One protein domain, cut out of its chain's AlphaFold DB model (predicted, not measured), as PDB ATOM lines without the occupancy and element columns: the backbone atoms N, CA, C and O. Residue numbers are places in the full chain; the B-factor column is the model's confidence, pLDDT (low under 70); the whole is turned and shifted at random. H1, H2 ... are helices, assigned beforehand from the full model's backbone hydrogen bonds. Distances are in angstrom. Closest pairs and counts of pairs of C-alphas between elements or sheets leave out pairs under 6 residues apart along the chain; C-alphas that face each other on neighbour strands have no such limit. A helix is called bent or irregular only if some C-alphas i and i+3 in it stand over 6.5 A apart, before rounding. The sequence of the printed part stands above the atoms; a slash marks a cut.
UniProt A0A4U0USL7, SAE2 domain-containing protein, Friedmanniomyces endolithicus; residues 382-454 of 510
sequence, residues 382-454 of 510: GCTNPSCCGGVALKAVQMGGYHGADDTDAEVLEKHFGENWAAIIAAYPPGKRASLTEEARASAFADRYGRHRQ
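This is residues 382 to 454 of the 510 residues of the protein "SAE2 domain-containing protein" of Friedmanniomyces endolithicus (UniProt A0A4U0USL7). What shape does this model have? One long helix, H4, runs through the body, and the shorter helices H1 and H2 cross it on opposite sides; H3 lies near the first end of H4, just before the chain turns back into it. What is it made of along the chain? The printed part has 73 residues with four named helices, in the order H1, H2, H3, H4, and no named strand; its class is all helix. How large and how dense is it? It is compact, with a radius of gyration of the C-alphas of 11.8 A, and the C-alphas span 33 by 24 by 22 A along their three main axes.

Where does the first helix begin, and is it even? H1 is residues 386 to 398, with C-alpha 386 at (19.289, 31.494, 34.957), and it is 13.9 A from first to last C-alpha. It is irregular, but only just: C-alphas 387 and 390 are 7.0 A apart, and its line is a rough one. Which two helices come next? H2 is residues 409 to 417, 11.9 A from first to last C-alpha, and it begins with C-alpha 409 at (15.511, 28.112, 14.127). H3 is residues 421 to 427, 10.1 A from first to last C-alpha. Where does the last helix end? H4, the longest helix with 20 residues, is residues 430 to 449 and measures 28.4 A from first to last C-alpha. Its C-alpha 449 stands at (23.188, 18.933, 27.407).

Which helix is the hub, and how does H1 stand to it? H4 is the hub, touching H1, H2 and H3. It touches H1 with residues 438 to 446 alone; the closest C-alphas, those of Ala 393 and Ala 442, are 5.0 A apart. The two run opposite ways at a steep tilt of 69 degrees, only just short of about perpendicular. How does H2 stand to H4 and to the other helices? H2 touches residues 437 to 444 of H4 alone, about perpendicular at 80 degrees, and the closest C-alphas, those of His 416 and Ala 440, are 5.4 A apart. H2 and H3 are close but not clearly touching, about perpendicular at 90 degrees, and their closest C-alphas, those of Glu 414 and Trp 421, are 5.5 A apart. H1 is apart from H2 and from H3. How does H3 stand to H4? They form a helical hairpin, two successive helices that touch and run opposite ways, at a shallow tilt of 25 degrees. They only just touch, with 3 pairs of C-alphas within 8 A; H4 does so with residues 433 to 436 alone, and the closest C-alphas, those of Ile 425 and Arg 433, are 5.8 A apart. What do the backbone N and O atoms show? Every O i to N i+4 pair is within hydrogen-bond range in H2 and H3, against 5 of 9 in H1 and 15 of 16 in H4.

How far does the printed part reach? The two C-alphas farthest apart, those of Ala 427 and Arg 451, are 33.6 A from each other. The first and last printed C-alphas, those of Gly 382 and Gln 454, are 6.8 A apart. Is the printed part unbroken, and how long are its links? It has no cut from residue 382 to residue 454. The links from H2 to H3 and from H3 to H4 are tight, and the link from H1 to H2, with 10 residues, is short. Where is the confidence low? The mean pLDDT of the printed part is 87.6, and residues 403 to 406, in the link from H1 to H2, are under 70.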
ATOM      1  N   GLY A 382      15.162  20.258  30.356       88.25
ATOM      2  CA  GLY A 382      16.333  20.888  30.941       88.25
ATOM      3  C   GLY A 382      15.992  22.072  31.846       88.25
ATOM      4  O   GLY A 382      14.969  22.740  31.716       88.25
ATOM      5  N   CYS A 383      16.880  22.356  32.797       87.56
ATOM      6  CA  CYS A 383      16.728  23.487  33.707       87.56
ATOM      7  C   CYS A 383      17.105  24.817  33.026       87.56
ATOM      8  O   CYS A 383      18.273  25.202  33.003       87.56
ATOM      9  N   THR A 384      16.113  25.562  32.537       86.00
ATOM     10  CA  THR A 384      16.286  26.910  31.959       86.00
ATOM     11  C   THR A 384      16.444  28.028  32.999       86.00
ATOM     12  O   THR A 384      16.665  29.177  32.632       86.00
ATOM     13  N   ASN A 385      16.393  27.730  34.306       85.56
ATOM     14  CA  ASN A 385      16.560  28.747  35.351       85.56
ATOM     15  C   ASN A 385      17.952  29.423  35.243       85.56
ATOM     16  O   ASN A 385      18.966  28.708  35.334       85.56
ATOM     17  N   PRO A 386      18.030  30.768  35.104       84.81
ATOM     18  CA  PRO A 386      19.289  31.494  34.957       84.81
ATOM     19  C   PRO A 386      20.273  31.249  36.108       84.81
ATOM     20  O   PRO A 386      21.470  31.136  35.854       84.81
ATOM     21  N   SER A 387      19.792  31.061  37.342       84.50
ATOM     22  CA  SER A 387      20.634  30.830  38.528       84.50
ATOM     23  C   SER A 387      21.146  29.386  38.675       84.50
ATOM     24  O   SER A 387      21.613  29.013  39.750       84.50
ATOM     25  N   CYS A 388      20.978  28.527  37.660       85.00
ATOM     26  CA  CYS A 388      21.269  27.094  37.767       85.00
ATOM     27  C   CYS A 388      21.937  26.509  36.512       85.00
ATOM     28  O   CYS A 388      23.089  26.087  36.571       85.00
ATOM     29  N   CYS A 389      21.228  26.462  35.381       84.88
ATOM     30  CA  CYS A 389      21.786  25.994  34.104       84.88
ATOM     31  C   CYS A 389      21.425  26.910  32.929       84.88
ATOM     32  O   CYS A 389      22.218  27.008  31.998       84.88
ATOM     33  N   GLY A 390      20.316  27.654  32.999       85.62
ATOM     34  CA  GLY A 390      19.924  28.621  31.973       85.62
ATOM     35  C   GLY A 390      20.975  29.699  31.721       85.62
ATOM     36  O   GLY A 390      21.250  30.015  30.573       85.62
ATOM     37  N   GLY A 391      21.650  30.197  32.763       88.88
ATOM     38  CA  GLY A 391      22.710  31.200  32.613       88.88
ATOM     39  C   GLY A 391      23.966  30.669  31.913       88.88
ATOM     40  O   GLY A 391      24.711  31.445  31.323       88.88
ATOM     41  N   VAL A 392      24.187  29.349  31.939       90.06
ATOM     42  CA  VAL A 392      25.246  28.679  31.166       90.06
ATOM     43  C   VAL A 392      24.758  28.385  29.747       90.06
ATOM     44  O   VAL A 392      25.501  28.616  28.802       90.06
ATOM     45  N   ALA A 393      23.507  27.945  29.584       90.38
ATOM     46  CA  ALA A 393      22.902  27.671  28.281       90.38
ATOM     47  C   ALA A 393      22.782  28.934  27.409       90.38
ATOM     48  O   ALA A 393      23.225  28.920  26.267       90.38
ATOM     49  N   LEU A 394      22.275  30.045  27.957       91.38
ATOM     50  CA  LEU A 394      22.194  31.342  27.273       91.38
ATOM     51  C   LEU A 394      23.582  31.839  26.852       91.38
ATOM     52  O   LEU A 394      23.780  32.182  25.692       91.38
ATOM     53  N   LYS A 395      24.576  31.786  27.751       91.44
ATOM     54  CA  LYS A 395      25.963  32.139  27.408       91.44
ATOM     55  C   LYS A 395      26.549  31.216  26.337       91.44
ATOM     56  O   LYS A 395      27.237  31.700  25.448       91.44
ATOM     57  N   ALA A 396      26.263  29.914  26.376       90.62
ATOM     58  CA  ALA A 396      26.701  28.980  25.341       90.62
ATOM     59  C   ALA A 396      26.071  29.307  23.974       90.62
ATOM     60  O   ALA A 396      26.788  29.330  22.980       90.62
ATOM     61  N   VAL A 397      24.773  29.631  23.926       91.25
ATOM     62  CA  VAL A 397      24.072  30.090  22.710       91.25
ATOM     63  C   VAL A 397      24.679  31.387  22.171       91.25
ATOM     64  O   VAL A 397      24.983  31.465  20.983       91.25
ATOM     65  N   GLN A 398      24.896  32.383  23.033       90.81
ATOM     66  CA  GLN A 398      25.451  33.694  22.666       90.81
ATOM     67  C   GLN A 398      26.904  33.606  22.174       90.81
ATOM     68  O   GLN A 398      27.286  34.321  21.253       90.81
ATOM     69  N   MET A 399      27.693  32.673  22.714       88.69
ATOM     70  CA  MET A 399      29.039  32.339  22.224       88.69
ATOM     71  C   MET A 399      29.029  31.444  20.965       88.69
ATOM     72  O   MET A 399      30.065  30.900  20.593       88.69
ATOM     73  N   GLY A 400      27.871  31.236  20.325       83.19
ATOM     74  CA  GLY A 400      27.704  30.405  19.124       83.19
ATOM     75  C   GLY A 400      27.660  28.892  19.374       83.19
ATOM     76  O   GLY A 400      27.300  28.140  18.478       83.19
ATOM     77  N   GLY A 401      27.941  28.435  20.597       74.75
ATOM     78  CA  GLY A 401      28.042  27.025  20.987       74.75
ATOM     79  C   GLY A 401      26.741  26.214  20.937       74.75
ATOM     80  O   GLY A 401      26.785  25.002  21.149       74.75
ATOM     81  N   TYR A 402      25.591  26.824  20.621       71.25
ATOM     82  CA  TYR A 402      24.435  26.073  20.114       71.25
ATOM     83  C   TYR A 402      24.570  25.852  18.603       71.25
ATOM     84  O   TYR A 402      23.818  26.390  17.792       71.25
ATOM     85  N   HIS A 403      25.518  24.995  18.232       64.25
ATOM     86  CA  HIS A 403      25.466  24.283  16.960       64.25
ATOM     87  C   HIS A 403      24.474  23.120  17.120       64.25
ATOM     88  O   HIS A 403      24.861  21.972  17.341       64.25
ATOM     89  N   GLY A 404      23.173  23.438  17.100       58.41
ATOM     90  CA  GLY A 404      22.127  22.426  16.953       58.41
ATOM     91  C   GLY A 404      22.402  21.641  15.673       58.41
ATOM     92  O   GLY A 404      22.535  22.252  14.621       58.41
ATOM     93  N   ALA A 405      22.591  20.322  15.791       56.38
ATOM     94  CA  ALA A 405      23.245  19.525  14.745       56.38
ATOM     95  C   ALA A 405      22.576  19.635  13.362       56.38
ATOM     96  O   ALA A 405      23.289  19.717  12.367       56.38
ATOM     97  N   ASP A 406      21.240  19.703  13.333       69.75
ATOM     98  CA  ASP A 406      20.437  19.860  12.114       69.75
ATOM     99  C   ASP A 406      19.237  20.821  12.301       69.75
ATOM    100  O   ASP A 406      18.741  21.371  11.321       69.75
ATOM    101  N   ASP A 407      18.764  21.035  13.540       82.88
ATOM    102  CA  ASP A 407      17.545  21.799  13.850       82.88
ATOM    103  C   ASP A 407      17.593  23.248  13.340       82.88
ATOM    104  O   ASP A 407      18.408  24.066  13.780       82.88
ATOM    105  N   THR A 408      16.636  23.603  12.488       90.38
ATOM    106  CA  THR A 408      16.411  24.988  12.063       90.38
ATOM    107  C   THR A 408      15.867  25.854  13.206       90.38
ATOM    108  O   THR A 408      15.184  25.367  14.111       90.38
ATOM    109  N   ASP A 409      16.091  27.175  13.147       90.00
ATOM    110  CA  ASP A 409      15.511  28.112  14.127       90.00
ATOM    111  C   ASP A 409      13.982  27.980  14.216       90.00
ATOM    112  O   ASP A 409      13.430  28.066  15.308       90.00
ATOM    113  N   ALA A 410      13.306  27.720  13.091       91.62
ATOM    114  CA  ALA A 410      11.866  27.481  13.044       91.62
ATOM    115  C   ALA A 410      11.448  26.312  13.949       91.62
ATOM    116  O   ALA A 410      10.573  26.477  14.794       91.62
ATOM    117  N   GLU A 411      12.120  25.163  13.846       92.19
ATOM    118  CA  GLU A 411      11.839  24.017  14.713       92.19
ATOM    119  C   GLU A 411      12.202  24.277  16.178       92.19
ATOM    120  O   GLU A 411      11.541  23.771  17.079       92.19
ATOM    121  N   VAL A 412      13.283  25.015  16.455       92.31
ATOM    122  CA  VAL A 412      13.682  25.357  17.831       92.31
ATOM    123  C   VAL A 412      12.617  26.244  18.483       92.31
ATOM    124  O   VAL A 412      12.246  26.031  19.640       92.31
ATOM    125  N   LEU A 413      12.073  27.194  17.722       92.31
ATOM    126  CA  LEU A 413      10.975  28.066  18.128       92.31
ATOM    127  C   LEU A 413       9.651  27.296  18.265       92.31
ATOM    128  O   LEU A 413       8.927  27.522  19.230       92.31
ATOM    129  N   GLU A 414       9.364  26.339  17.383       91.69
ATOM    130  CA  GLU A 414       8.211  25.432  17.465       91.69
ATOM    131  C   GLU A 414       8.284  24.511  18.694       91.69
ATOM    132  O   GLU A 414       7.332  24.412  19.469       91.69
ATOM    133  N   LYS A 415       9.443  23.898  18.953       88.38
ATOM    134  CA  LYS A 415       9.693  23.084  20.155       88.38
ATOM    135  C   LYS A 415       9.507  23.934  21.425       88.38
ATOM    136  O   LYS A 415       8.893  23.470  22.391       88.38
ATOM    137  N   HIS A 416       9.941  25.198  21.416       89.00
ATOM    138  CA  HIS A 416       9.816  26.099  22.565       89.00
ATOM    139  C   HIS A 416       8.403  26.673  22.779       89.00
ATOM    140  O   HIS A 416       7.907  26.618  23.902       89.00
ATOM    141  N   PHE A 417       7.732  27.180  21.739       87.00
ATOM    142  CA  PHE A 417       6.457  27.912  21.840       87.00
ATOM    143  C   PHE A 417       5.218  27.127  21.355       87.00
ATOM    144  O   PHE A 417       4.094  27.535  21.644       87.00
ATOM    145  N   GLY A 418       5.397  25.991  20.675       87.88
ATOM    146  CA  GLY A 418       4.339  25.232  19.997       87.88
ATOM    147  C   GLY A 418       4.099  25.697  18.556       87.88
ATOM    148  O   GLY A 418       4.742  26.629  18.080       87.88
ATOM    149  N   GLU A 419       3.141  25.075  17.869       87.25
ATOM    150  CA  GLU A 419       2.804  25.332  16.453       87.25
ATOM    151  C   GLU A 419       2.538  26.826  16.159       87.25
ATOM    152  O   GLU A 419       2.952  27.364  15.134       87.25
ATOM    153  N   ASN A 420       1.948  27.545  17.120       86.31
ATOM    154  CA  ASN A 420       1.653  28.981  17.037       86.31
ATOM    155  C   ASN A 420       2.881  29.915  17.198       86.31
ATOM    156  O   ASN A 420       2.715  31.138  17.283       86.31
ATOM    157  N   TRP A 421       4.115  29.388  17.223       92.06
ATOM    158  CA  TRP A 421       5.355  30.164  17.402       92.06
ATOM    159  C   TRP A 421       5.482  31.346  16.429       92.06
ATOM    160  O   TRP A 421       5.892  32.439  16.828       92.06
ATOM    161  N   ALA A 422       5.088  31.158  15.165       92.25
ATOM    162  CA  ALA A 422       5.216  32.174  14.124       92.25
ATOM    163  C   ALA A 422       4.362  33.420  14.424       92.25
ATOM    164  O   ALA A 422       4.843  34.547  14.289       92.25
ATOM    165  N   ALA A 423       3.127  33.228  14.902       90.94
ATOM    166  CA  ALA A 423       2.231  34.319  15.290       90.94
ATOM    167  C   ALA A 423       2.741  35.058  16.540       90.94
ATOM    168  O   ALA A 423       2.750  36.290  16.574       90.94
ATOM    169  N   ILE A 424       3.236  34.309  17.534       87.62
ATOM    170  CA  ILE A 424       3.815  34.858  18.771       87.62
ATOM    171  C   ILE A 424       5.009  35.767  18.444       87.62
ATOM    172  O   ILE A 424       5.082  36.897  18.924       87.62
ATOM    173  N   ILE A 425       5.927  35.317  17.588       92.19
ATOM    174  CA  ILE A 425       7.121  36.091  17.217       92.19
ATOM    175  C   ILE A 425       6.766  37.276  16.314       92.19
ATOM    176  O   ILE A 425       7.322  38.363  16.492       92.19
ATOM    177  N   ALA A 426       5.817  37.113  15.387       91.94
ATOM    178  CA  ALA A 426       5.340  38.203  14.539       91.94
ATOM    179  C   ALA A 426       4.793  39.382  15.364       91.94
ATOM    180  O   ALA A 426       5.098  40.534  15.042       91.94
ATOM    181  N   ALA A 427       4.079  39.112  16.463       92.31
ATOM    182  CA  ALA A 427       3.527  40.136  17.351       92.31
ATOM    183  C   ALA A 427       4.588  40.985  18.090       92.31
ATOM    184  O   ALA A 427       4.294  42.105  18.510       92.31
ATOM    185  N   TYR A 428       5.823  40.496  18.246       93.62
ATOM    186  CA  TYR A 428       6.893  41.225  18.936       93.62
ATOM    187  C   TYR A 428       7.777  42.058  17.984       93.62
ATOM    188  O   TYR A 428       8.003  41.662  16.840       93.62
ATOM    189  N   PRO A 429       8.339  43.198  18.443       94.44
ATOM    190  CA  PRO A 429       9.313  43.981  17.676       94.44
ATOM    191  C   PRO A 429      10.638  43.215  17.497       94.44
ATOM    192  O   PRO A 429      10.988  42.401  18.355       94.44
ATOM    193  N   PRO A 430      11.425  43.491  16.435       90.62
ATOM    194  CA  PRO A 430      12.559  42.654  16.021       90.62
ATOM    195  C   PRO A 430      13.614  42.410  17.113       90.62
ATOM    196  O   PRO A 430      14.069  41.280  17.257       90.62
ATOM    197  N   GLY A 431      13.932  43.408  17.947       92.69
ATOM    198  CA  GLY A 431      14.856  43.220  19.076       92.69
ATOM    199  C   GLY A 431      14.369  42.198  20.115       92.69
ATOM    200  O   GLY A 431      15.173  41.453  20.661       92.69
ATOM    201  N   LYS A 432      13.048  42.093  20.336       92.19
ATOM    202  CA  LYS A 432      12.461  41.050  21.196       92.19
ATOM    203  C   LYS A 432      12.398  39.689  20.497       92.19
ATOM    204  O   LYS A 432      12.518  38.670  21.170       92.19
ATOM    205  N   ARG A 433      12.257  39.653  19.164       93.69
ATOM    206  CA  ARG A 433      12.312  38.398  18.386       93.69
ATOM    207  C   ARG A 433      13.661  37.700  18.575       93.69
ATOM    208  O   ARG A 433      13.673  36.523  18.901       93.69
ATOM    209  N   ALA A 434      14.768  38.443  18.473       92.19
ATOM    210  CA  ALA A 434      16.114  37.911  18.703       92.19
ATOM    211  C   ALA A 434      16.258  37.262  20.093       92.19
ATOM    212  O   ALA A 434      16.648  36.099  20.183       92.19
ATOM    213  N   SER A 435      15.838  37.951  21.164       92.38
ATOM    214  CA  SER A 435      15.895  37.392  22.524       92.38
ATOM    215  C   SER A 435      15.014  36.150  22.725       92.38
ATOM    216  O   SER A 435      15.390  35.266  23.487       92.38
ATOM    217  N   LEU A 436      13.872  36.047  22.030       92.19
ATOM    218  CA  LEU A 436      13.006  34.858  22.086       92.19
ATOM    219  C   LEU A 436      13.629  33.664  21.339       92.19
ATOM    220  O   LEU A 436      13.481  32.525  21.780       92.19
ATOM    221  N   THR A 437      14.371  33.909  20.253       93.00
ATOM    222  CA  THR A 437      15.169  32.874  19.575       93.00
ATOM    223  C   THR A 437      16.360  32.428  20.428       93.00
ATOM    224  O   THR A 437      16.627  31.232  20.513       93.00
ATOM    225  N   GLU A 438      17.048  33.345  21.116       92.75
ATOM    226  CA  GLU A 438      18.098  32.990  22.086       92.75
ATOM    227  C   GLU A 438      17.553  32.155  23.256       92.75
ATOM    228  O   GLU A 438      18.161  31.147  23.618       92.75
ATOM    229  N   GLU A 439      16.393  32.522  23.811       92.12
ATOM    230  CA  GLU A 439      15.711  31.774  24.875       92.12
ATOM    231  C   GLU A 439      15.321  30.359  24.414       92.12
ATOM    232  O   GLU A 439      15.642  29.377  25.090       92.12
ATOM    233  N   ALA A 440      14.722  30.229  23.226       93.06
ATOM    234  CA  ALA A 440      14.350  28.938  22.651       93.06
ATOM    235  C   ALA A 440      15.570  28.039  22.376       93.06
ATOM    236  O   ALA A 440      15.577  26.866  22.765       93.06
ATOM    237  N   ARG A 441      16.644  28.591  21.789       92.94
ATOM    238  CA  ARG A 441      17.929  27.890  21.612       92.94
ATOM    239  C   ARG A 441      18.535  27.475  22.956       92.94
ATOM    240  O   ARG A 441      19.086  26.382  23.062       92.94
ATOM    241  N   ALA A 442      18.408  28.296  24.002       92.50
ATOM    242  CA  ALA A 442      18.908  27.971  25.338       92.50
ATOM    243  C   ALA A 442      18.080  26.876  26.030       92.50
ATOM    244  O   ALA A 442      18.665  26.036  26.720       92.50
ATOM    245  N   SER A 443      16.760  26.819  25.802       90.88
ATOM    246  CA  SER A 443      15.952  25.652  26.180       90.88
ATOM    247  C   SER A 443      16.451  24.411  25.455       90.88
ATOM    248  O   SER A 443      16.884  23.473  26.113       90.88
ATOM    249  N   ALA A 444      16.536  24.435  24.122       91.44
ATOM    250  CA  ALA A 444      16.984  23.286  23.338       91.44
ATOM    251  C   ALA A 444      18.415  22.822  23.701       91.44
ATOM    252  O   ALA A 444      18.699  21.622  23.706       91.44
ATOM    253  N   PHE A 445      19.317  23.742  24.067       91.88
ATOM    254  CA  PHE A 445      20.632  23.414  24.629       91.88
ATOM    255  C   PHE A 445      20.508  22.709  25.990       91.88
ATOM    256  O   PHE A 445      21.155  21.685  26.215       91.88
ATOM    257  N   ALA A 446      19.664  23.210  26.899       90.75
ATOM    258  CA  ALA A 446      19.413  22.587  28.198       90.75
ATOM    259  C   ALA A 446      18.703  21.221  28.070       90.75
ATOM    260  O   ALA A 446      19.032  20.288  28.803       90.75
ATOM    261  N   ASP A 447      17.792  21.068  27.110       88.75
ATOM    262  CA  ASP A 447      17.065  19.830  26.805       88.75
ATOM    263  C   ASP A 447      17.967  18.748  26.189       88.75
ATOM    264  O   ASP A 447      17.664  17.556  26.295       88.75
ATOM    265  N   ARG A 448      19.116  19.129  25.613       87.75
ATOM    266  CA  ARG A 448      20.175  18.217  25.143       87.75
ATOM    267  C   ARG A 448      21.226  17.966  26.227       87.75
ATOM    268  O   ARG A 448      21.344  16.850  26.734       87.75
ATOM    269  N   TYR A 449      21.951  19.010  26.619       87.25
ATOM    270  CA  TYR A 449      23.188  18.933  27.407       87.25
ATOM    271  C   TYR A 449      23.001  19.238  28.905       87.25
ATOM    272  O   TYR A 449      23.939  19.107  29.694       87.25
ATOM    273  N   GLY A 450      21.799  19.634  29.333       87.06
ATOM    274  CA  GLY A 450      21.512  20.002  30.717       87.06
ATOM    275  C   GLY A 450      21.664  18.836  31.697       87.06
ATOM    276  O   GLY A 450      20.902  17.866  31.674       87.06
ATOM    277  N   ARG A 451      22.615  18.967  32.634       86.31
ATOM    278  CA  ARG A 451      22.782  18.031  33.764       86.31
ATOM    279  C   ARG A 451      21.550  18.025  34.675       86.31
ATOM    280  O   ARG A 451      21.125  16.971  35.152       86.31
ATOM    281  N   HIS A 452      20.956  19.193  34.919       86.88
ATOM    282  CA  HIS A 452      19.725  19.325  35.695       86.88
ATOM    283  C   HIS A 452      18.504  19.232  34.779       86.88
ATOM    284  O   HIS A 452      18.312  20.076  33.907       86.88
ATOM    285  N   ARG A 453      17.677  18.212  35.025       85.19
ATOM    286  CA  ARG A 453      16.381  17.979  34.380       85.19
ATOM    287  C   ARG A 453      15.336  17.742  35.461       85.19
ATOM    288  O   ARG A 453      15.605  16.973  36.386       85.19
ATOM    289  N   GLN A 454      14.206  18.436  35.390       78.81
ATOM    290  CA  GLN A 454      13.141  18.416  36.401       78.81
ATOM    291  C   GLN A 454      11.801  18.661  35.697       78.81
ATOM    292  O   GLN A 454      11.711  19.585  34.897       78.81
TER     293      GLN A 454